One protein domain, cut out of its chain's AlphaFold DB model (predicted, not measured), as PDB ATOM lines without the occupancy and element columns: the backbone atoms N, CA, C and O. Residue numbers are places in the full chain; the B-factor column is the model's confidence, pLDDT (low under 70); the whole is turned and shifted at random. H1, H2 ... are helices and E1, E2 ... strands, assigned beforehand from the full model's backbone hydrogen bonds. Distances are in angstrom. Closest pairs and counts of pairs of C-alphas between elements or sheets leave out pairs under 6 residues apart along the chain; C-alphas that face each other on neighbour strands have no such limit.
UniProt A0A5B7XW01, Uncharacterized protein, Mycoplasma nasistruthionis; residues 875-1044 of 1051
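Overview. This is residues 875 to 1044 of the 1051 residues of an uncharacterized protein of Mycoplasma nasistruthionis (UniProt A0A5B7XW01). One large, strongly twisted sheet, made of E1 to E4 and E7 to E12, rolls up into a loose, nearly closed barrel with a seam between E1 and E10. Residues 971 to 987 cross one end of this barrel, while the small hairpin E5 and E6 lies away from it at one end of the long axis, with H1 alongside E5. The printed part has 170 residues, in chain order H1 E1 E2 H2 E3 E4 E5 E6 E7 E8 E9 E10 E11 E12. Both sheets are antiparallel, the large one branched at E8, and the class is mostly strand. It is compact, with a radius of gyration of the C-alphas of 16.7 A, yet elongated, spanning 53 by 34 by 32 A.

Arrangement. E8, residues 988 to 994, has E3, residues 921 to 926, on one side, with N 923 and O 992 2.8 A apart. On the other side of E8 are E9, residues 1000 to 1003, with N 993 and O 1002 at 2.8 A, and E12, residues 1034 to 1043, with N 989 and O 1041 at 2.8 A. E10, residues 1011 to 1013, E11, residues 1024 to 1031, and E12 form a meander, each strand the antiparallel neighbour of the one before; N 1012 and O 1026 are 2.9 A apart, N 1027 and O 1040 2.9 A. E11 bends by 50 degrees at residue 1028 and E12 by 85 degrees at residue 1037. E3 forms a hairpin with E4, residues 932 to 938 (N 924 to O 933, 2.8 A). E4 pairs with E7, residues 965 to 970 (N 938 to O 969, 2.7 A). E2, residues 904 to 912, has E7 on one side (N 911 to O 966, 2.9 A) and E1, residues 895 to 899, on the other (N 897 to O 906, 2.8 A). The closest C-alphas of E1 and E10, Phe 896 and Gly 1013, are 7.3 A apart. H2, residues 913 to 916, is on this sheet at a height of 5.3 A, over none of its strands. E5, residues 946 to 948, and E6, residues 957 to 959, form a hairpin (N 958 to O 947, 2.8 A). The closest C-alphas of E5 and H1, residues 875 to 885, are those of Tyr 947 and Phe 879, 6.9 A apart. In H1 every O i to N i+4 pair is within hydrogen-bond range; H2 is too short for one.

Along the chain. H1 begins at C-alpha 875 (203.043, 154.350, 241.996) and is 15.8 A long. E2 is 26.5 A long, E11 21.5 A and E4 19.6 A. E12, 22.9 A, ends at C-alpha 1043 (193.054, 182.393, 268.007).

Size, cuts and confidence. The C-alphas farthest apart, of Thr 929 and Gly 952, are 54.3 A apart. The printed part has no cut, and its one long link is E7 to E8. Residues 941, 1016 and 1017 have pLDDT under 70; the mean of the printed part is 86.7.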
ATOM      1  N   PRO A 875     203.521 152.971 242.120       91.69
ATOM      2  CA  PRO A 875     203.043 154.350 241.996       91.69
ATOM      3  C   PRO A 875     201.857 154.630 242.924       91.69
ATOM      4  O   PRO A 875     201.836 155.675 243.574       91.69
ATOM      5  N   LYS A 876     200.935 153.668 243.098       91.44
ATOM      6  CA  LYS A 876     199.840 153.783 244.077       91.44
ATOM      7  C   LYS A 876     200.380 153.877 245.507       91.44
ATOM      8  O   LYS A 876     199.911 154.697 246.290       91.44
ATOM      9  N   ALA A 877     201.375 153.064 245.862       90.31
ATOM     10  CA  ALA A 877     201.986 153.086 247.188       90.31
ATOM     11  C   ALA A 877     202.739 154.391 247.457       90.31
ATOM     12  O   ALA A 877     202.588 154.960 248.537       90.31
ATOM     13  N   PHE A 878     203.498 154.887 246.475       86.44
ATOM     14  CA  PHE A 878     204.163 156.184 246.546       86.44
ATOM     15  C   PHE A 878     203.133 157.298 246.767       86.44
ATOM     16  O   PHE A 878     203.230 158.029 247.750       86.44
ATOM     17  N   PHE A 879     202.083 157.349 245.946       85.62
ATOM     18  CA  PHE A 879     200.990 158.314 246.063       85.62
ATOM     19  C   PHE A 879     200.299 158.276 247.438       85.62
ATOM     20  O   PHE A 879     200.207 159.295 248.127       85.62
ATOM     21  N   ILE A 880     199.885 157.089 247.895       87.81
ATOM     22  CA  ILE A 880     199.223 156.905 249.195       87.81
ATOM     23  C   ILE A 880     200.147 157.289 250.351       87.81
ATOM     24  O   ILE A 880     199.690 157.924 251.300       87.81
ATOM     25  N   SER A 881     201.438 156.948 250.286       84.25
ATOM     26  CA  SER A 881     202.401 157.289 251.343       84.25
ATOM     27  C   SER A 881     202.451 158.794 251.615       84.25
ATOM     28  O   SER A 881     202.455 159.213 252.772       84.25
ATOM     29  N   GLN A 882     202.391 159.607 250.558       77.31
ATOM     30  CA  GLN A 882     202.399 161.061 250.672       77.31
ATOM     31  C   GLN A 882     201.083 161.583 251.243       77.31
ATOM     32  O   GLN A 882     201.077 162.384 252.172       77.31
ATOM     33  N   LEU A 883     199.950 161.076 250.759       82.19
ATOM     34  CA  LEU A 883     198.636 161.451 251.282       82.19
ATOM     35  C   LEU A 883     198.470 161.098 252.770       82.19
ATOM     36  O   LEU A 883     197.897 161.874 253.538       82.19
ATOM     37  N   LEU A 884     199.045 159.980 253.218       83.94
ATOM     38  CA  LEU A 884     199.097 159.626 254.636       83.94
ATOM     39  C   LEU A 884     199.921 160.627 255.466       83.94
ATOM     40  O   LEU A 884     199.545 160.884 256.611       83.94
ATOM     41  N   ASN A 885     200.983 161.232 254.913       76.56
ATOM     42  CA  ASN A 885     201.741 162.306 255.579       76.56
ATOM     43  C   ASN A 885     200.901 163.580 255.749       76.56
ATOM     44  O   ASN A 885     200.970 164.238 256.789       76.56
ATOM     45  N   TYR A 886     200.029 163.887 254.782       76.62
ATOM     46  CA  TYR A 886     199.027 164.948 254.929       76.62
ATOM     47  C   TYR A 886     197.863 164.560 255.849       76.62
ATOM     48  O   TYR A 886     197.074 165.422 256.235       76.62
ATOM     49  N   GLY A 887     197.808 163.305 256.297       81.06
ATOM     50  CA  GLY A 887     196.851 162.810 257.277       81.06
ATOM     51  C   GLY A 887     195.514 162.366 256.690       81.06
ATOM     52  O   GLY A 887     194.554 162.213 257.445       81.06
ATOM     53  N   VAL A 888     195.452 162.106 255.380       87.56
ATOM     54  CA  VAL A 888     194.298 161.437 254.761       87.56
ATOM     55  C   VAL A 888     193.977 160.153 255.536       87.56
ATOM     56  O   VAL A 888     194.891 159.478 256.009       87.56
ATOM     57  N   SER A 889     192.683 159.867 255.712       87.19
ATOM     58  CA  SER A 889     192.101 158.794 256.541       87.19
ATOM     59  C   SER A 889     192.320 158.859 258.054       87.19
ATOM     60  O   SER A 889     191.683 158.103 258.785       87.19
ATOM     61  N   LYS A 890     193.182 159.754 258.552       87.31
ATOM     62  CA  LYS A 890     193.492 159.870 259.989       87.31
ATOM     63  C   LYS A 890     192.981 161.153 260.628       87.31
ATOM     64  O   LYS A 890     192.842 161.199 261.845       87.31
ATOM     65  N   ARG A 891     192.802 162.210 259.842       89.00
ATOM     66  CA  ARG A 891     192.353 163.526 260.297       89.00
ATOM     67  C   ARG A 891     191.532 164.195 259.211       89.00
ATOM     68  O   ARG A 891     191.726 163.923 258.030       89.00
ATOM     69  N   THR A 892     190.648 165.092 259.619       91.12
ATOM     70  CA  THR A 892     189.788 165.834 258.693       91.12
ATOM     71  C   THR A 892     190.401 167.157 258.246       91.12
ATOM     72  O   THR A 892     190.001 167.699 257.219       91.12
ATOM     73  N   ILE A 893     191.392 167.661 258.988       89.50
ATOM     74  CA  ILE A 893     192.115 168.901 258.705       89.50
ATOM     75  C   ILE A 893     193.603 168.628 258.481       89.50
ATOM     76  O   ILE A 893     194.265 167.985 259.296       89.50
ATOM     77  N   SER A 894     194.131 169.135 257.369       84.12
ATOM     78  CA  SER A 894     195.528 168.946 256.964       84.12
ATOM     79  C   SER A 894     196.386 170.181 257.215       84.12
ATOM     80  O   SER A 894     197.586 170.030 257.444       84.12
ATOM     81  N   GLY A 895     195.790 171.378 257.193       83.06
ATOM     82  CA  GLY A 895     196.506 172.634 257.385       83.06
ATOM     83  C   GLY A 895     195.626 173.880 257.342       83.06
ATOM     84  O   GLY A 895     194.430 173.825 257.052       83.06
ATOM     85  N   PHE A 896     196.272 175.018 257.603       83.62
ATOM     86  CA  PHE A 896     195.722 176.363 257.434       83.62
ATOM     87  C   PHE A 896     196.657 177.151 256.534       83.62
ATOM     88  O   PHE A 896     197.872 177.136 256.755       83.62
ATOM     89  N   PHE A 897     196.088 177.862 255.572       81.38
ATOM     90  CA  PHE A 897     196.810 178.788 254.722       81.38
ATOM     91  C   PHE A 897     196.378 180.220 255.039       81.38
ATOM     92  O   PHE A 897     195.224 180.590 254.831       81.38
ATOM     93  N   ARG A 898     197.304 181.033 255.544       79.00
ATOM     94  CA  ARG A 898     197.132 182.477 255.696       79.00
ATOM     95  C   ARG A 898     197.617 183.173 254.433       79.00
ATOM     96  O   ARG A 898     198.808 183.124 254.120       79.00
ATOM     97  N   ASN A 899     196.713 183.897 253.783       78.94
ATOM     98  CA  ASN A 899     197.066 184.840 252.735       78.94
ATOM     99  C   ASN A 899     197.573 186.142 253.377       78.94
ATOM    100  O   ASN A 899     196.872 186.761 254.175       78.94
ATOM    101  N   LYS A 900     198.799 186.546 253.032       74.00
ATOM    102  CA  LYS A 900     199.459 187.727 253.608       74.00
ATOM    103  C   LYS A 900     198.771 189.042 253.234       74.00
ATOM    104  O   LYS A 900     198.747 189.952 254.052       74.00
ATOM    105  N   GLU A 901     198.244 189.153 252.018       73.94
ATOM    106  CA  GLU A 901     197.637 190.388 251.504       73.94
ATOM    107  C   GLU A 901     196.223 190.599 252.048       73.94
ATOM    108  O   GLU A 901     195.847 191.717 252.389       73.94
ATOM    109  N   LEU A 902     195.455 189.514 252.160       76.56
ATOM    110  CA  LEU A 902     194.088 189.542 252.686       76.56
ATOM    111  C   LEU A 902     194.036 189.507 254.220       76.56
ATOM    112  O   LEU A 902     192.976 189.738 254.797       76.56
ATOM    113  N   ASP A 903     195.154 189.152 254.862       77.75
ATOM    114  CA  ASP A 903     195.259 188.776 256.278       77.75
ATOM    115  C   ASP A 903     194.130 187.839 256.751       77.75
ATOM    116  O   ASP A 903     193.570 187.953 257.845       77.75
ATOM    117  N   ALA A 904     193.783 186.897 255.877       84.69
ATOM    118  CA  ALA A 904     192.702 185.945 256.054       84.69
ATOM    119  C   ALA A 904     193.238 184.515 255.972       84.69
ATOM    120  O   ALA A 904     194.240 184.243 255.304       84.69
ATOM    121  N   ILE A 905     192.555 183.599 256.652       85.62
ATOM    122  CA  ILE A 905     192.945 182.195 256.767       85.62
ATOM    123  C   ILE A 905     191.915 181.323 256.057       85.62
ATOM    124  O   ILE A 905     190.713 181.495 256.257       85.62
ATOM    125  N   ALA A 906     192.400 180.376 255.263       88.94
ATOM    126  CA  ALA A 906     191.624 179.267 254.730       88.94
ATOM    127  C   ALA A 906     192.075 177.956 255.390       88.94
ATOM    128  O   ALA A 906     193.269 177.726 255.598       88.94
ATOM    129  N   LEU A 907     191.120 177.100 255.735       90.00
ATOM    130  CA  LEU A 907     191.350 175.760 256.264       90.00
ATOM    131  C   LEU A 907     191.248 174.764 255.118       90.00
ATOM    132  O   LEU A 907     190.388 174.916 254.256       90.00
ATOM    133  N   TYR A 908     192.082 173.730 255.117       88.88
ATOM    134  CA  TYR A 908     191.977 172.670 254.122       88.88
ATOM    135  C   TYR A 908     192.223 171.298 254.729       88.88
ATOM    136  O   TYR A 908     192.920 171.136 255.739       88.88
ATOM    137  N   GLY A 909     191.673 170.283 254.079       89.00
ATOM    138  CA  GLY A 909     191.840 168.909 254.506       89.00
ATOM    139  C   GLY A 909     191.251 167.911 253.532       89.00
ATOM    140  O   GLY A 909     190.974 168.231 252.377       89.00
ATOM    141  N   TYR A 910     191.072 166.690 254.025       90.38
ATOM    142  CA  TYR A 910     190.517 165.580 253.266       90.38
ATOM    143  C   TYR A 910     189.474 164.866 254.107       90.38
ATOM    144  O   TYR A 910     189.676 164.642 255.300       90.38
ATOM    145  N   ILE A 911     188.363 164.504 253.481       92.06
ATOM    146  CA  ILE A 911     187.232 163.844 254.129       92.06
ATOM    147  C   ILE A 911     186.736 162.675 253.275       92.06
ATOM    148  O   ILE A 911     186.924 162.701 252.060       92.06
ATOM    149  N   PRO A 912     186.109 161.645 253.867       93.44
ATOM    150  CA  PRO A 912     185.496 160.569 253.092       93.44
ATOM    151  C   PRO A 912     184.442 161.105 252.114       93.44
ATOM    152  O   PRO A 912     183.712 162.040 252.453       93.44
ATOM    153  N   ASN A 913     184.302 160.478 250.943       92.31
ATOM    154  CA  ASN A 913     183.346 160.919 249.913       92.31
ATOM    155  C   ASN A 913     181.902 161.024 250.440       92.31
ATOM    156  O   ASN A 913     181.154 161.915 250.044       92.31
ATOM    157  N   GLU A 914     181.509 160.155 251.374       92.38
ATOM    158  CA  GLU A 914     180.175 160.203 251.990       92.38
ATOM    159  C   GLU A 914     179.948 161.452 252.854       92.38
ATOM    160  O   GLU A 914     178.837 161.986 252.875       92.38
ATOM    161  N   LEU A 915     180.994 161.958 253.520       92.88
ATOM    162  CA  LEU A 915     180.933 163.220 254.262       92.88
ATOM    163  C   LEU A 915     180.976 164.419 253.306       92.88
ATOM    164  O   LEU A 915     180.240 165.383 253.502       92.88
ATOM    165  N   ALA A 916     181.776 164.341 252.238       92.00
ATOM    166  CA  ALA A 916     181.895 165.399 251.231       92.00
ATOM    167  C   ALA A 916     180.564 165.720 250.528       92.00
ATOM    168  O   ALA A 916     180.283 166.879 250.225       92.00
ATOM    169  N   LYS A 917     179.700 164.714 250.326       92.06
ATOM    170  CA  LYS A 917     178.346 164.911 249.777       92.06
ATOM    171  C   LYS A 917     177.463 165.796 250.669       92.06
ATOM    172  O   LYS A 917     176.583 166.482 250.154       92.06
ATOM    173  N   GLN A 918     177.691 165.782 251.984       94.50
ATOM    174  CA  GLN A 918     176.834 166.432 252.983       94.50
ATOM    175  C   GLN A 918     177.409 167.759 253.488       94.50
ATOM    176  O   GLN A 918     176.659 168.710 253.703       94.50
ATOM    177  N   ALA A 919     178.725 167.835 253.686       94.44
ATOM    178  CA  ALA A 919     179.388 168.994 254.267       94.44
ATOM    179  C   ALA A 919     179.356 170.204 253.317       94.44
ATOM    180  O   ALA A 919     179.769 170.115 252.160       94.44
ATOM    181  N   LYS A 920     178.874 171.345 253.819       96.00
ATOM    182  CA  LYS A 920     178.821 172.634 253.100       96.00
ATOM    183  C   LYS A 920     179.496 173.773 253.855       96.00
ATOM    184  O   LYS A 920     179.899 174.752 253.230       96.00
ATOM    185  N   PHE A 921     179.674 173.634 255.167       97.06
ATOM    186  CA  PHE A 921     180.328 174.636 256.001       97.06
ATOM    187  C   PHE A 921     181.290 173.999 257.009       97.06
ATOM    188  O   PHE A 921     181.067 172.876 257.465       97.06
ATOM    189  N   VAL A 922     182.312 174.755 257.406       96.50
ATOM    190  CA  VAL A 922     182.988 174.586 258.695       96.50
ATOM    191  C   VAL A 922     182.222 175.399 259.731       96.50
ATOM    192  O   VAL A 922     182.048 176.607 259.568       96.50
ATOM    193  N   GLU A 923     181.759 174.733 260.777       96.81
ATOM    194  CA  GLU A 923     181.141 175.315 261.961       96.81
ATOM    195  C   GLU A 923     182.210 175.561 263.031       96.81
ATOM    196  O   GLU A 923     182.989 174.668 263.366       96.81
ATOM    197  N   PHE A 924     182.210 176.765 263.592       96.44
ATOM    198  CA  PHE A 924     183.000 177.159 264.750       96.44
ATOM    199  C   PHE A 924     182.045 177.459 265.902       96.44
ATOM    200  O   PHE A 924     181.295 178.431 265.839       96.44
ATOM    201  N   THR A 925     182.069 176.637 266.950       96.12
ATOM    202  CA  THR A 925     181.311 176.891 268.183       96.12
ATOM    203  C   THR A 925     182.240 177.490 269.226       96.12
ATOM    204  O   THR A 925     183.166 176.818 269.676       96.12
ATOM    205  N   ASP A 926     182.003 178.741 269.608       94.62
ATOM    206  CA  ASP A 926     182.770 179.422 270.652       94.62
ATOM    207  C   ASP A 926     182.632 178.678 271.989       94.62
ATOM    208  O   ASP A 926     181.523 178.419 272.457       94.62
ATOM    209  N   VAL A 927     183.762 178.311 272.595       92.31
ATOM    210  CA  VAL A 927     183.806 177.507 273.826       92.31
ATOM    211  C   VAL A 927     183.261 178.284 275.030       92.31
ATOM    212  O   VAL A 927     182.743 177.676 275.967       92.31
ATOM    213  N   GLU A 928     183.347 179.617 275.018       90.06
ATOM    214  CA  GLU A 928     182.883 180.471 276.114       90.06
ATOM    215  C   GLU A 928     181.415 180.874 275.941       90.06
ATOM    216  O   GLU A 928     180.646 180.847 276.904       90.06
ATOM    217  N   THR A 929     181.010 181.256 274.723       92.06
ATOM    218  CA  THR A 929     179.671 181.825 274.474       92.06
ATOM    219  C   THR A 929     178.662 180.837 273.889       92.06
ATOM    220  O   THR A 929     177.465 181.132 273.887       92.06
ATOM    221  N   ASN A 930     179.110 179.674 273.398       91.75
ATOM    222  CA  ASN A 930     178.340 178.743 272.561       91.75
ATOM    223  C   ASN A 930     177.783 179.368 271.264       91.75
ATOM    224  O   ASN A 930     176.863 178.818 270.652       91.75
ATOM    225  N   GLU A 931     178.317 180.512 270.825       94.12
ATOM    226  CA  GLU A 931     177.962 181.119 269.541       94.12
ATOM    227  C   GLU A 931     178.476 180.248 268.385       94.12
ATOM    228  O   GLU A 931     179.648 179.871 268.360       94.12
ATOM    229  N   LYS A 932     177.600 179.944 267.418       95.12
ATOM    230  CA  LYS A 932     177.934 179.156 266.224       95.12
ATOM    231  C   LYS A 932     178.169 180.056 265.018       95.12
ATOM    232  O   LYS A 932     177.273 180.787 264.592       95.12
ATOM    233  N   LEU A 933     179.354 179.949 264.432       95.62
ATOM    234  CA  LEU A 933     179.806 180.701 263.264       95.62
ATOM    235  C   LEU A 933     180.129 179.734 262.124       95.62
ATOM    236  O   LEU A 933     180.512 178.597 262.375       95.62
ATOM    237  N   TYR A 934     179.976 180.165 260.872       96.44
ATOM    238  CA  TYR A 934     180.076 179.265 259.718       96.44
ATOM    239  C   TYR A 934     180.926 179.865 258.604       96.44
ATOM    240  O   TYR A 934     180.783 181.047 258.288       96.44
ATOM    241  N   VAL A 935     181.744 179.025 257.971       96.19
ATOM    242  CA  VAL A 935     182.521 179.352 256.765       96.19
ATOM    243  C   VAL A 935     182.193 178.341 255.676       96.19
ATOM    244  O   VAL A 935     182.290 177.145 255.951       96.19
ATOM    245  N   PRO A 936     181.806 178.768 254.463       96.06
ATOM    246  CA  PRO A 936     181.580 177.847 253.354       96.06
ATOM    247  C   PRO A 936     182.827 177.019 253.038       96.06
ATOM    248  O   PRO A 936     183.952 177.505 253.170       96.06
ATOM    249  N   ILE A 937     182.627 175.776 252.600       93.88
ATOM    250  CA  ILE A 937     183.698 174.959 252.021       93.88
ATOM    251  C   ILE A 937     183.464 174.729 250.535       93.88
ATOM    252  O   ILE A 937     182.349 174.470 250.087       93.88
ATOM    253  N   ASN A 938     184.558 174.773 249.790       89.94
ATOM    254  CA  ASN A 938     184.648 174.405 248.395       89.94
ATOM    255  C   ASN A 938     185.198 172.985 248.308       89.94
ATOM    256  O   ASN A 938     186.222 172.654 248.910       89.94
ATOM    257  N   ILE A 939     184.487 172.157 247.557       86.88
ATOM    258  CA  ILE A 939     184.843 170.765 247.282       86.88
ATOM    259  C   ILE A 939     185.000 170.575 245.766       86.88
ATOM    260  O   ILE A 939     185.918 169.893 245.306       86.88
ATOM    261  N   ASP A 940     184.192 171.282 244.976       77.81
ATOM    262  CA  ASP A 940     184.271 171.271 243.520       77.81
ATOM    263  C   ASP A 940     185.627 171.791 243.024       77.81
ATOM    264  O   ASP A 940     186.094 172.856 243.427       77.81
ATOM    265  N   LYS A 941     186.258 171.035 242.115       69.31
ATOM    266  CA  LYS A 941     187.568 171.353 241.503       69.31
ATOM    267  C   LYS A 941     188.731 171.496 242.494       69.31
ATOM    268  O   LYS A 941     189.789 172.008 242.124       69.31
ATOM    269  N   THR A 942     188.562 171.023 243.725       70.00
ATOM    270  CA  THR A 942     189.658 170.950 244.702       70.00
ATOM    271  C   THR A 942     190.470 169.655 244.558       70.00
ATOM    272  O   THR A 942     191.671 169.657 244.828       70.00
ATOM    273  N   ASN A 943     189.855 168.591 244.019       70.12
ATOM    274  CA  ASN A 943     190.455 167.275 243.760       70.12
ATOM    275  C   ASN A 943     191.418 167.281 242.549       70.12
ATOM    276  O   ASN A 943     191.207 166.587 241.557       70.12
ATOM    277  N   ASN A 944     192.505 168.052 242.625       70.88
ATOM    278  CA  ASN A 944     193.560 168.074 241.598       70.88
ATOM    279  C   ASN A 944     194.736 167.138 241.918       70.88
ATOM    280  O   ASN A 944     195.763 167.193 241.248       70.88
ATOM    281  N   ILE A 945     194.589 166.275 242.928       76.69
ATOM    282  CA  ILE A 945     195.619 165.325 243.352       76.69
ATOM    283  C   ILE A 945     195.304 163.955 242.753       76.69
ATOM    284  O   ILE A 945     194.249 163.369 243.014       76.69
ATOM    285  N   PHE A 946     196.217 163.462 241.926       84.00
ATOM    286  CA  PHE A 946     196.056 162.228 241.170       84.00
ATOM    287  C   PHE A 946     197.405 161.562 240.914       84.00
ATOM    288  O   PHE A 946     198.455 162.145 241.172       84.00
ATOM    289  N   TYR A 947     197.363 160.350 240.378       88.12
ATOM    290  CA  TYR A 947     198.492 159.697 239.727       88.12
ATOM    291  C   TYR A 947     197.996 158.954 238.481       88.12
ATOM    292  O   TYR A 947     196.796 158.724 238.327       88.12
ATOM    293  N   TYR A 948     198.904 158.572 237.589       90.31
ATOM    294  CA  TYR A 948     198.593 157.704 236.452       90.31
ATOM    295  C   TYR A 948     198.932 156.244 236.758       90.31
ATOM    296  O   TYR A 948     200.027 155.951 237.237       90.31
ATOM    297  N   GLU A 949     198.037 155.300 236.471       91.00
ATOM    298  CA  GLU A 949     198.361 153.867 236.580       91.00
ATOM    299  C   GLU A 949     199.308 153.401 235.472       91.00
ATOM    300  O   GLU A 949     200.173 152.557 235.714       91.00
ATOM    301  N   THR A 950     199.191 153.996 234.285       90.31
ATOM    302  CA  THR A 950     200.131 153.843 233.173       90.31
ATOM    303  C   THR A 950     200.875 155.160 232.969       90.31
ATOM    304  O   THR A 950     200.271 156.203 232.733       90.31
ATOM    305  N   GLN A 951     202.203 155.135 233.063       89.75
ATOM    306  CA  GLN A 951     203.019 156.345 233.018       89.75
ATOM    307  C   GLN A 951     202.829 157.118 231.705       89.75
ATOM    308  O   GLN A 951     202.984 156.557 230.620       89.75
ATOM    309  N   GLY A 952     202.540 158.419 231.794       83.81
ATOM    310  CA  GLY A 952     202.348 159.259 230.612       83.81
ATOM    311  C   GLY A 952     201.033 159.003 229.858       83.81
ATOM    312  O   GLY A 952     200.939 159.360 228.687       83.81
ATOM    313  N   ASP A 953     200.039 158.356 230.477       86.81
ATOM    314  CA  ASP A 953     198.733 158.086 229.865       86.81
ATOM    315  C   ASP A 953     197.593 158.731 230.662       86.81
ATOM    316  O   ASP A 953     197.196 158.249 231.728       86.81
ATOM    317  N   ALA A 954     197.022 159.794 230.088       87.25
ATOM    318  CA  ALA A 954     195.933 160.565 230.679       87.25
ATOM    319  C   ALA A 954     194.680 159.729 230.977       87.25
ATOM    320  O   ALA A 954     193.936 160.064 231.899       87.25
ATOM    321  N   SER A 955     194.441 158.657 230.214       89.88
ATOM    322  CA  SER A 955     193.269 157.792 230.386       89.88
ATOM    323  C   SER A 955     193.357 156.901 231.628       89.88
ATOM    324  O   SER A 955     192.335 156.436 232.123       89.88
ATOM    325  N   SER A 956     194.563 156.723 232.175       91.62
ATOM    326  CA  SER A 956     194.841 155.905 233.360       91.62
ATOM    327  C   SER A 956     194.843 156.704 234.674       91.62
ATOM    328  O   SER A 956     195.401 156.267 235.682       91.62
ATOM    329  N   LYS A 957     194.284 157.920 234.654       90.69
ATOM    330  CA  LYS A 957     194.259 158.838 235.796       90.69
ATOM    331  C   LYS A 957     193.421 158.265 236.939       90.69
ATOM    332  O   LYS A 957     192.241 157.991 236.754       90.69
ATOM    333  N   VAL A 958     194.014 158.193 238.127       89.88
ATOM    334  CA  VAL A 958     193.338 157.853 239.383       89.88
ATOM    335  C   VAL A 958     193.457 159.032 240.335       89.88
ATOM    336  O   VAL A 958     194.556 159.482 240.666       89.88
ATOM    337  N   THR A 959     192.319 159.555 240.765       86.06
ATOM    338  CA  THR A 959     192.216 160.679 241.696       86.06
ATOM    339  C   THR A 959     192.081 160.196 243.136       86.06
ATOM    340  O   THR A 959     191.788 159.032 243.408       86.06
ATOM    341  N   ILE A 960     192.267 161.102 244.095       85.56
ATOM    342  CA  ILE A 960     191.963 160.807 245.504       85.56
ATOM    343  C   ILE A 960     190.486 160.413 245.720       85.56
ATOM    344  O   ILE A 960     190.198 159.573 246.577       85.56
ATOM    345  N   GLU A 961     189.576 160.950 244.900       86.12
ATOM    346  CA  GLU A 961     188.139 160.669 244.956       86.12
ATOM    347  C   GLU A 961     187.832 159.218 244.583       86.12
ATOM    348  O   GLU A 961     187.056 158.561 245.282       86.12
ATOM    349  N   ASP A 962     188.533 158.676 243.582       88.69
ATOM    350  CA  ASP A 962     188.468 157.255 243.205       88.69
ATOM    351  C   ASP A 962     188.965 156.335 244.335       88.69
ATOM    352  O   ASP A 962     188.555 155.179 244.442       88.69
ATOM    353  N   LEU A 963     189.815 156.861 245.226       88.69
ATOM    354  CA  LEU A 963     190.294 156.183 246.432       88.69
ATOM    355  C   LEU A 963     189.413 156.448 247.668       88.69
ATOM    356  O   LEU A 963     189.805 156.110 248.787       88.69
ATOM    357  N   GLY A 964     188.224 157.032 247.497       90.00
ATOM    358  CA  GLY A 964     187.209 157.182 248.544       90.00
ATOM    359  C   GLY A 964     187.313 158.445 249.407       90.00
ATOM    360  O   GLY A 964     186.571 158.552 250.389       90.00
ATOM    361  N   TYR A 965     188.208 159.379 249.074       90.81
ATOM    362  CA  TYR A 965     188.405 160.626 249.819       90.81
ATOM    363  C   TYR A 965     188.364 161.847 248.910       90.81
ATOM    364  O   TYR A 965     188.834 161.830 247.785       90.81
ATOM    365  N   THR A 966     187.869 162.953 249.439       88.75
ATOM    366  CA  THR A 966     187.722 164.212 248.722       88.75
ATOM    367  C   THR A 966     188.420 165.319 249.500       88.75
ATOM    368  O   THR A 966     188.304 165.395 250.728       88.75
ATOM    369  N   SER A 967     189.179 166.168 248.808       89.06
ATOM    370  CA  SER A 967     189.740 167.377 249.403       89.06
ATOM    371  C   SER A 967     188.662 168.431 249.619       89.06
ATOM    372  O   SER A 967     187.675 168.495 248.891       89.06
ATOM    373  N   TRP A 968     188.868 169.283 250.612       89.94
ATOM    374  CA  TRP A 968     188.019 170.439 250.859       89.94
ATOM    375  C   TRP A 968     188.875 171.646 251.238       89.94
ATOM    376  O   TRP A 968     189.952 171.501 251.826       89.94
ATOM    377  N   LEU A 969     188.385 172.836 250.903       90.56
ATOM    378  CA  LEU A 969     189.015 174.119 251.205       90.56
ATOM    379  C   LEU A 969     187.944 175.097 251.688       90.56
ATOM    380  O   LEU A 969     186.962 175.315 250.986       90.56
ATOM    381  N   SER A 970     188.115 175.707 252.855       92.56
ATOM    382  CA  SER A 970     187.216 176.770 253.301       92.56
ATOM    383  C   SER A 970     187.439 178.056 252.512       92.56
ATOM    384  O   SER A 970     188.553 178.338 252.067       92.56
ATOM    385  N   ASP A 971     186.414 178.897 252.433       91.38
ATOM    386  CA  ASP A 971     186.611 180.294 252.054       91.38
ATOM    387  C   ASP A 971     187.589 180.984 253.019       91.38
ATOM    388  O   ASP A 971     187.707 180.628 254.201       91.38
ATOM    389  N   TYR A 972     188.293 181.996 252.513       88.62
ATOM    390  CA  TYR A 972     189.136 182.848 253.342       88.62
ATOM    391  C   TYR A 972     188.291 183.583 254.378       88.62
ATOM    392  O   TYR A 972     187.321 184.261 254.044       88.62
ATOM    393  N   SER A 973     188.696 183.486 255.639       89.69
ATOM    394  CA  SER A 973     188.014 184.134 256.757       89.69
ATOM    395  C   SER A 973     188.981 184.954 257.598       89.69
ATOM    396  O   SER A 973     190.118 184.549 257.848       89.69
ATOM    397  N   LEU A 974     188.522 186.117 258.061       88.06
ATOM    398  CA  LEU A 974     189.281 186.958 258.984       88.06
ATOM    399  C   LEU A 974     189.268 186.313 260.375       88.06
ATOM    400  O   LEU A 974     188.205 186.113 260.964       88.06
ATOM    401  N   MET A 975     190.451 185.977 260.887       87.12
ATOM    402  CA  MET A 975     190.655 185.360 262.201       87.12
ATOM    403  C   MET A 975     191.729 186.161 262.946       87.12
ATOM    404  O   MET A 975     192.925 185.875 262.858       87.12
ATOM    405  N   GLY A 976     191.320 187.245 263.606       80.06
ATOM    406  CA  GLY A 976     192.252 188.204 264.195       80.06
ATOM    407  C   GLY A 976     191.585 189.456 264.760       80.06
ATOM    408  O   GLY A 976     190.379 189.511 264.982       80.06
ATOM    409  N   LYS A 977     192.381 190.495 265.041       73.38
ATOM    410  CA  LYS A 977     191.920 191.708 265.742       73.38
ATOM    411  C   LYS A 977     191.296 192.732 264.778       73.38
ATOM    412  O   LYS A 977     191.777 193.858 264.671       73.38
ATOM    413  N   TYR A 978     190.204 192.360 264.106       75.94
ATOM    414  CA  TYR A 978     189.475 193.236 263.175       75.94
ATOM    415  C   TYR A 978     188.007 193.411 263.560       75.94
ATOM    416  O   TYR A 978     187.392 192.515 264.133       75.94
ATOM    417  N   ARG A 979     187.418 194.563 263.199       72.31
ATOM    418  CA  ARG A 979     186.007 194.888 263.489       72.31
ATOM    419  C   ARG A 979     185.025 193.866 262.903       72.31
ATOM    420  O   ARG A 979     184.001 193.607 263.520       72.31
ATOM    421  N   ASN A 980     185.363 193.289 261.750       79.19
ATOM    422  CA  ASN A 980     184.551 192.301 261.035       79.19
ATOM    423  C   ASN A 980     185.211 190.910 261.049       79.19
ATOM    424  O   ASN A 980     185.058 190.148 260.098       79.19
ATOM    425  N   THR A 981     186.012 190.604 262.078       86.00
ATOM    426  CA  THR A 981     186.600 189.268 262.216       86.00
ATOM    427  C   THR A 981     185.499 188.230 262.403       86.00
ATOM    428  O   THR A 981     184.527 188.485 263.116       86.00
ATOM    429  N   LEU A 982     185.657 187.063 261.785       91.12
ATOM    430  CA  LEU A 982     184.789 185.927 262.058       91.12
ATOM    431  C   LEU A 982     185.131 185.360 263.438       91.12
ATOM    432  O   LEU A 982     184.267 185.261 264.296       91.12
ATOM    433  N   LEU A 983     186.411 185.047 263.661       91.56
ATOM    434  CA  LEU A 983     186.899 184.484 264.921       91.56
ATOM    435  C   LEU A 983     187.698 185.533 265.695       91.56
ATOM    436  O   LEU A 983     188.525 186.247 265.117       91.56
ATOM    437  N   LYS A 984     187.441 185.654 266.997       88.75
ATOM    438  CA  LYS A 984     187.993 186.719 267.847       88.75
ATOM    439  C   LYS A 984     189.313 186.282 268.502       88.75
ATOM    440  O   LYS A 984     189.451 185.117 268.869       88.75
ATOM    441  N   PRO A 985     190.291 187.188 268.698       88.06
ATOM    442  CA  PRO A 985     191.511 186.877 269.446       88.06
ATOM    443  C   PRO A 985     191.211 186.533 270.904       88.06
ATOM    444  O   PRO A 985     190.337 187.152 271.500       88.06
ATOM    445  N   LYS A 986     191.998 185.622 271.484       89.12
ATOM    446  CA  LYS A 986     191.851 185.028 272.827       89.12
ATOM    447  C   LYS A 986     190.626 184.130 273.021       89.12
ATOM    448  O   LYS A 986     190.434 183.644 274.126       89.12
ATOM    449  N   HIS A 987     189.876 183.843 271.959       92.38
ATOM    450  CA  HIS A 987     188.793 182.866 271.989       92.38
ATOM    451  C   HIS A 987     189.261 181.489 271.508       92.38
ATOM    452  O   HIS A 987     190.263 181.339 270.793       92.38
ATOM    453  N   GLN A 988     188.490 180.482 271.905       94.19
ATOM    454  CA  GLN A 988     188.648 179.093 271.505       94.19
ATOM    455  C   GLN A 988     187.352 178.599 270.874       94.19
ATOM    456  O   GLN A 988     186.267 178.960 271.325       94.19
ATOM    457  N   TYR A 989     187.468 177.768 269.842       95.38
ATOM    458  CA  TYR A 989     186.332 177.290 269.064       95.38
ATOM    459  C   TYR A 989     186.410 175.780 268.869       95.38
ATOM    460  O   TYR A 989     187.431 175.277 268.398       95.38
ATOM    461  N   TYR A 990     185.329 175.060 269.168       95.12
ATOM    462  CA  TYR A 990     185.150 173.705 268.653       95.12
ATOM    463  C   TYR A 990     184.873 173.768 267.153       95.12
ATOM    464  O   TYR A 990     184.114 174.630 266.707       95.12
ATOM    465  N   ILE A 991     185.492 172.866 266.394       94.88
ATOM    466  CA  ILE A 991     185.394 172.842 264.933       94.88
ATOM    467  C   ILE A 991     184.665 171.580 264.475       94.88
ATOM    468  O   ILE A 991     185.068 170.470 264.839       94.88
ATOM    469  N   SER A 992     183.656 171.752 263.625       95.31
ATOM    470  CA  SER A 992     182.854 170.657 263.068       95.31
ATOM    471  C   SER A 992     182.459 170.961 261.618       95.31
ATOM    472  O   SER A 992     182.508 172.105 261.176       95.31
ATOM    473  N   PHE A 993     182.066 169.953 260.845       96.88
ATOM    474  CA  PHE A 993     181.398 170.151 259.557       96.88
ATOM    475  C   PHE A 993     179.895 170.304 259.753       96.88
ATOM    476  O   PHE A 993     179.309 169.600 260.575       96.88
ATOM    477  N   ALA A 994     179.266 171.158 258.946       96.75
ATOM    478  CA  ALA A 994     177.818 171.343 258.918       96.75
ATOM    479  C   ALA A 994     177.238 171.223 257.500       96.75
ATOM    480  O   ALA A 994     177.928 171.482 256.506       96.75
ATOM    481  N   ASN A 995     175.970 170.813 257.409       95.75
ATOM    482  CA  ASN A 995     175.240 170.639 256.145       95.75
ATOM    483  C   ASN A 995     174.687 171.970 255.596       95.75
ATOM    484  O   ASN A 995     174.889 173.037 256.176       95.75
ATOM    485  N   GLU A 996     173.960 171.916 254.476       93.94
ATOM    486  CA  GLU A 996     173.310 173.090 253.866       93.94
ATOM    487  C   GLU A 996     172.338 173.827 254.808       93.94
ATOM    488  O   GLU A 996     172.203 175.047 254.722       93.94
ATOM    489  N   ASN A 997     171.735 173.105 255.759       94.94
ATOM    490  CA  ASN A 997     170.818 173.631 256.771       94.94
ATOM    491  C   ASN A 997     171.540 174.139 258.032       94.94
ATOM    492  O   ASN A 997     170.883 174.534 258.995       94.94
ATOM    493  N   LYS A 998     172.884 174.163 258.027       92.81
ATOM    494  CA  LYS A 998     173.742 174.520 259.172       92.81
ATOM    495  C   LYS A 998     173.566 173.601 260.387       92.81
ATOM    496  O   LYS A 998     173.744 174.022 261.526       92.81
ATOM    497  N   GLU A 999     173.237 172.339 260.147       94.19
ATOM    498  CA  GLU A 999     173.219 171.302 261.176       94.19
ATOM    499  C   GLU A 999     174.583 170.611 261.226       94.19
ATOM    500  O   GLU A 999     175.139 170.249 260.184       94.19
ATOM    501  N   THR A1000     175.118 170.421 262.431       94.19
ATOM    502  CA  THR A1000     176.403 169.753 262.662       94.19
ATOM    503  C   THR A1000     176.337 168.289 262.206       94.19
ATOM    504  O   THR A1000     175.484 167.534 262.669       94.19
ATOM    505  N   ILE A1001     177.249 167.881 261.320       94.00
ATOM    506  CA  ILE A1001     177.344 166.516 260.780       94.00
ATOM    507  C   ILE A1001     178.412 165.708 261.527       94.00
ATOM    508  O   ILE A1001     178.149 164.594 261.972       94.00
ATOM    509  N   GLN A1002     179.631 166.250 261.632       92.81
ATOM    510  CA  GLN A1002     180.779 165.542 262.203       92.81
ATOM    511  C   GLN A1002     181.811 166.519 262.777       92.81
ATOM    512  O   GLN A1002     182.167 167.497 262.122       92.81
ATOM    513  N   ASP A1003     182.321 166.235 263.976       92.62
ATOM    514  CA  ASP A1003     183.416 166.991 264.595       92.62
ATOM    515  C   ASP A1003     184.742 166.775 263.848       92.62
ATOM    516  O   ASP A1003     184.979 165.733 263.235       92.62
ATOM    517  N   PHE A1004     185.629 167.768 263.887       92.19
ATOM    518  CA  PHE A1004     186.956 167.619 263.298       92.19
ATOM    519  C   PHE A1004     187.808 166.621 264.085       92.19
ATOM    520  O   PHE A1004     187.707 166.518 265.304       92.19
ATOM    521  N   GLU A1005     188.735 165.964 263.390       89.12
ATOM    522  CA  GLU A1005     189.691 165.029 263.980       89.12
ATOM    523  C   GLU A1005     191.122 165.418 263.596       89.12
ATOM    524  O   GLU A1005     191.380 165.779 262.449       89.12
ATOM    525  N   LEU A1006     192.068 165.309 264.539       87.62
ATOM    526  CA  LEU A1006     193.513 165.506 264.305       87.62
ATOM    527  C   LEU A1006     194.310 164.194 264.225       87.62
ATOM    528  O   LEU A1006     195.522 164.209 263.979       87.62
ATOM    529  N   GLY A1007     193.644 163.056 264.427       85.38
ATOM    530  CA  GLY A1007     194.268 161.737 264.432       85.38
ATOM    531  C   GLY A1007     195.438 161.639 265.412       85.38
ATOM    532  O   GLY A1007     195.333 161.938 266.608       85.38
ATOM    533  N   ASN A1008     196.593 161.235 264.883       80.69
ATOM    534  CA  ASN A1008     197.814 161.050 265.671       80.69
ATOM    535  C   ASN A1008     198.499 162.371 266.048       80.69
ATOM    536  O   ASN A1008     199.304 162.390 266.978       80.69
ATOM    537  N   VAL A1009     198.174 163.477 265.376       82.81
ATOM    538  CA  VAL A1009     198.752 164.787 265.682       82.81
ATOM    539  C   VAL A1009     198.049 165.379 266.905       82.81
ATOM    540  O   VAL A1009     196.854 165.182 267.125       82.81
ATOM    541  N   THR A1010     198.809 166.042 267.773       83.69
ATOM    542  CA  THR A1010     198.271 166.688 268.980       83.69
ATOM    543  C   THR A1010     197.918 168.148 268.741       83.69
ATOM    544  O   THR A1010     196.970 168.633 269.348       83.69
ATOM    545  N   GLN A1011     198.649 168.825 267.853       87.88
ATOM    546  CA  GLN A1011     198.507 170.249 267.569       87.88
ATOM    547  C   GLN A1011     199.068 170.627 266.191       87.88
ATOM    548  O   GLN A1011     199.966 169.956 265.684       87.88
ATOM    549  N   MET A1012     198.559 171.705 265.597       84.94
ATOM    550  CA  MET A1012     198.998 172.230 264.298       84.94
ATOM    551  C   MET A1012     198.856 173.757 264.259       84.94
ATOM    552  O   MET A1012     197.900 174.298 264.811       84.94
ATOM    553  N   GLY A1013     199.805 174.444 263.619       79.75
ATOM    554  CA  GLY A1013     199.811 175.901 263.454       79.75
ATOM    555  C   GLY A1013     199.593 176.340 262.004       79.75
ATOM    556  O   GLY A1013     199.813 175.564 261.071       79.75
ATOM    557  N   GLU A1014     199.178 177.593 261.805       74.06
ATOM    558  CA  GLU A1014     199.042 178.200 260.471       74.06
ATOM    559  C   GLU A1014     200.353 178.168 259.661       74.06
ATOM    560  O   GLU A1014     201.436 178.348 260.221       74.06
ATOM    561  N   ASN A1015     200.263 177.953 258.340       72.06
ATOM    562  CA  ASN A1015     201.386 177.926 257.386       72.06
ATOM    563  C   ASN A1015     202.565 177.017 257.793       72.06
ATOM    564  O   ASN A1015     203.704 177.285 257.424       72.06
ATOM    565  N   GLY A1016     202.321 175.974 258.592       66.81
ATOM    566  CA  GLY A1016     203.382 175.088 259.084       66.81
ATOM    567  C   GLY A1016     204.320 175.731 260.115       66.81
ATOM    568  O   GLY A1016     205.373 175.168 260.406       66.81
ATOM    569  N   LYS A1017     203.961 176.891 260.684       68.06
ATOM    570  CA  LYS A1017     204.738 177.546 261.748       68.06
ATOM    571  C   LYS A1017     204.841 176.656 262.989       68.06
ATOM    572  O   LYS A1017     203.912 175.912 263.319       68.06
ATOM    573  N   ALA A1018     205.929 176.825 263.742       70.94
ATOM    574  CA  ALA A1018     206.029 176.292 265.094       70.94
ATOM    575  C   ALA A1018     204.860 176.807 265.950       70.94
ATOM    576  O   ALA A1018     204.471 177.971 265.857       70.94
ATOM    577  N   ILE A1019     204.308 175.946 266.804       76.75
ATOM    578  CA  ILE A1019     203.099 176.241 267.592       76.75
ATOM    579  C   ILE A1019     203.274 177.470 268.492       76.75
ATOM    580  O   ILE A1019     202.334 178.237 268.689       76.75
ATOM    581  N   GLU A1020     204.483 177.673 269.005       76.62
ATOM    582  CA  GLU A1020     204.860 178.818 269.841       76.62
ATOM    583  C   GLU A1020     204.815 180.150 269.081       76.62
ATOM    584  O   GLU A1020     204.618 181.201 269.681       76.62
ATOM    585  N   GLN A1021     204.971 180.107 267.757       72.62
ATOM    586  CA  GLN A1021     205.007 181.270 266.868       72.62
ATOM    587  C   GLN A1021     203.713 181.440 266.064       72.62
ATOM    588  O   GLN A1021     203.622 182.324 265.211       72.62
ATOM    589  N   SER A1022     202.732 180.563 266.282       77.44
ATOM    590  CA  SER A1022     201.516 180.483 265.484       77.44
ATOM    591  C   SER A1022     200.348 181.166 266.206       77.44
ATOM    592  O   SER A1022     199.898 180.658 267.238       77.44
ATOM    593  N   PRO A1023     199.830 182.304 265.693       81.88
ATOM    594  CA  PRO A1023     198.685 182.987 266.292       81.88
ATOM    595  C   PRO A1023     197.404 182.166 266.215       81.88
ATOM    596  O   PRO A1023     196.594 182.208 267.131       81.88
ATOM    597  N   VAL A1024     197.210 181.416 265.129       87.19
ATOM    598  CA  VAL A1024     196.065 180.519 264.966       87.19
ATOM    599  C   VAL A1024     196.569 179.091 264.948       87.19
ATOM    600  O   VAL A1024     197.359 178.705 264.087       87.19
ATOM    601  N   LYS A1025     196.103 178.310 265.919       89.88
ATOM    602  CA  LYS A1025     196.516 176.923 266.119       89.88
ATOM    603  C   LYS A1025     195.329 176.055 266.477       89.88
ATOM    604  O   LYS A1025     194.407 176.507 267.149       89.88
ATOM    605  N   VAL A1026     195.385 174.794 266.078       91.00
ATOM    606  CA  VAL A1026     194.448 173.768 266.533       91.00
ATOM    607  C   VAL A1026     195.150 172.775 267.430       91.00
ATOM    608  O   VAL A1026     196.334 172.493 267.244       91.00
ATOM    609  N   TYR A1027     194.415 172.214 268.375       91.44
ATOM    610  CA  TYR A1027     194.883 171.113 269.200       91.44
ATOM    611  C   TYR A1027     193.734 170.178 269.557       91.44
ATOM    612  O   TYR A1027     192.562 170.559 269.557       91.44
ATOM    613  N   ALA A1028     194.081 168.923 269.825       88.06
ATOM    614  CA  ALA A1028     193.123 167.944 270.308       88.06
ATOM    615  C   ALA A1028     192.763 168.288 271.757       88.06
ATOM    616  O   ALA A1028     193.660 168.462 272.586       88.06
ATOM    617  N   GLU A1029     191.472 168.369 272.067       87.50
ATOM    618  CA  GLU A1029     191.012 168.546 273.440       87.50
ATOM    619  C   GLU A1029     191.459 167.337 274.276       87.50
ATOM    620  O   GLU A1029     191.305 166.175 273.880       87.50
ATOM    621  N   GLN A1030     192.040 167.625 275.439       83.00
ATOM    622  CA  GLN A1030     192.426 166.623 276.424       83.00
ATOM    623  C   GLN A1030     191.687 166.892 277.729       83.00
ATOM    624  O   GLN A1030     191.727 168.007 278.249       83.00
ATOM    625  N   LYS A1031     191.047 165.859 278.275       79.19
ATOM    626  CA  LYS A1031     190.498 165.857 279.634       79.19
ATOM    627  C   LYS A1031     191.177 164.739 280.408       79.19
ATOM    628  O   LYS A1031     191.249 163.616 279.920       79.19
ATOM    629  N   ASP A1032     191.755 165.078 281.558       78.00
ATOM    630  CA  ASP A1032     192.510 164.147 282.411       78.00
ATOM    631  C   ASP A1032     193.629 163.386 281.666       78.00
ATOM    632  O   ASP A1032     193.908 162.219 281.932       78.00
ATOM    633  N   GLY A1033     194.270 164.045 280.692       71.38
ATOM    634  CA  GLY A1033     195.331 163.460 279.862       71.38
ATOM    635  C   GLY A1033     194.844 162.528 278.743       71.38
ATOM    636  O   GLY A1033     195.668 161.960 278.026       71.38
ATOM    637  N   ILE A1034     193.528 162.384 278.552       73.44
ATOM    638  CA  ILE A1034     192.914 161.544 277.515       73.44
ATOM    639  C   ILE A1034     192.292 162.439 276.433       73.44
ATOM    640  O   ILE A1034     191.565 163.386 276.739       73.44
ATOM    641  N   LYS A1035     192.572 162.146 275.152       74.19
ATOM    642  CA  LYS A1035     191.974 162.862 274.011       74.19
ATOM    643  C   LYS A1035     190.461 162.617 273.970       74.19
ATOM    644  O   LYS A1035     190.032 161.469 273.924       74.19
ATOM    645  N   THR A1036     189.661 163.680 273.930       74.81
ATOM    646  CA  THR A1036     188.182 163.608 273.916       74.81
ATOM    647  C   THR A1036     187.585 163.541 272.506       74.81
ATOM    648  O   THR A1036     186.376 163.686 272.340       74.81
ATOM    649  N   ASN A1037     188.430 163.338 271.487       72.31
ATOM    650  CA  ASN A1037     188.109 163.379 270.054       72.31
ATOM    651  C   ASN A1037     187.554 164.715 269.531       72.31
ATOM    652  O   ASN A1037     187.247 164.806 268.350       72.31
ATOM    653  N   LYS A1038     187.496 165.768 270.357       84.69
ATOM    654  CA  LYS A1038     187.184 167.129 269.904       84.69
ATOM    655  C   LYS A1038     188.446 167.893 269.533       84.69
ATOM    656  O   LYS A1038     189.508 167.700 270.130       84.69
ATOM    657  N   VAL A1039     188.321 168.798 268.571       91.38
ATOM    658  CA  VAL A1039     189.401 169.690 268.140       91.38
ATOM    659  C   VAL A1039     189.035 171.121 268.497       91.38
ATOM    660  O   VAL A1039     187.923 171.569 268.224       91.38
ATOM    661  N   ILE A1040     189.984 171.822 269.113       92.88
ATOM    662  CA  ILE A1040     189.848 173.221 269.500       92.88
ATOM    663  C   ILE A1040     190.764 174.058 268.613       92.88
ATOM    664  O   ILE A1040     191.967 173.808 268.557       92.88
ATOM    665  N   LEU A1041     190.201 175.066 267.949       93.38
ATOM    666  CA  LEU A1041     190.939 176.150 267.314       93.38
ATOM    667  C   LEU A1041     191.084 177.301 268.302       93.38
ATOM    668  O   LEU A1041     190.097 177.844 268.782       93.38
ATOM    669  N   SER A1042     192.320 177.692 268.583       92.06
ATOM    670  CA  SER A1042     192.649 178.865 269.384       92.06
ATOM    671  C   SER A1042     193.151 179.973 268.476       92.06
ATOM    672  O   SER A1042     194.065 179.760 267.677       92.06
ATOM    673  N   VAL A1043     192.594 181.166 268.660       89.31
ATOM    674  CA  VAL A1043     193.054 182.393 268.007       89.31
ATOM    675  C   VAL A1043     193.744 183.255 269.056       89.31
ATOM    676  O   VAL A1043     193.147 183.596 270.071       89.31
ATOM    677  N   ASP A1044     194.996 183.623 268.833       85.88
ATOM    678  CA  ASP A1044     195.758 184.558 269.656       85.88
ATOM    679  C   ASP A1044     195.992 185.882 268.904       85.88
ATOM    680  O   ASP A1044     195.622 186.046 267.737       85.88
TER     681      ASP A1044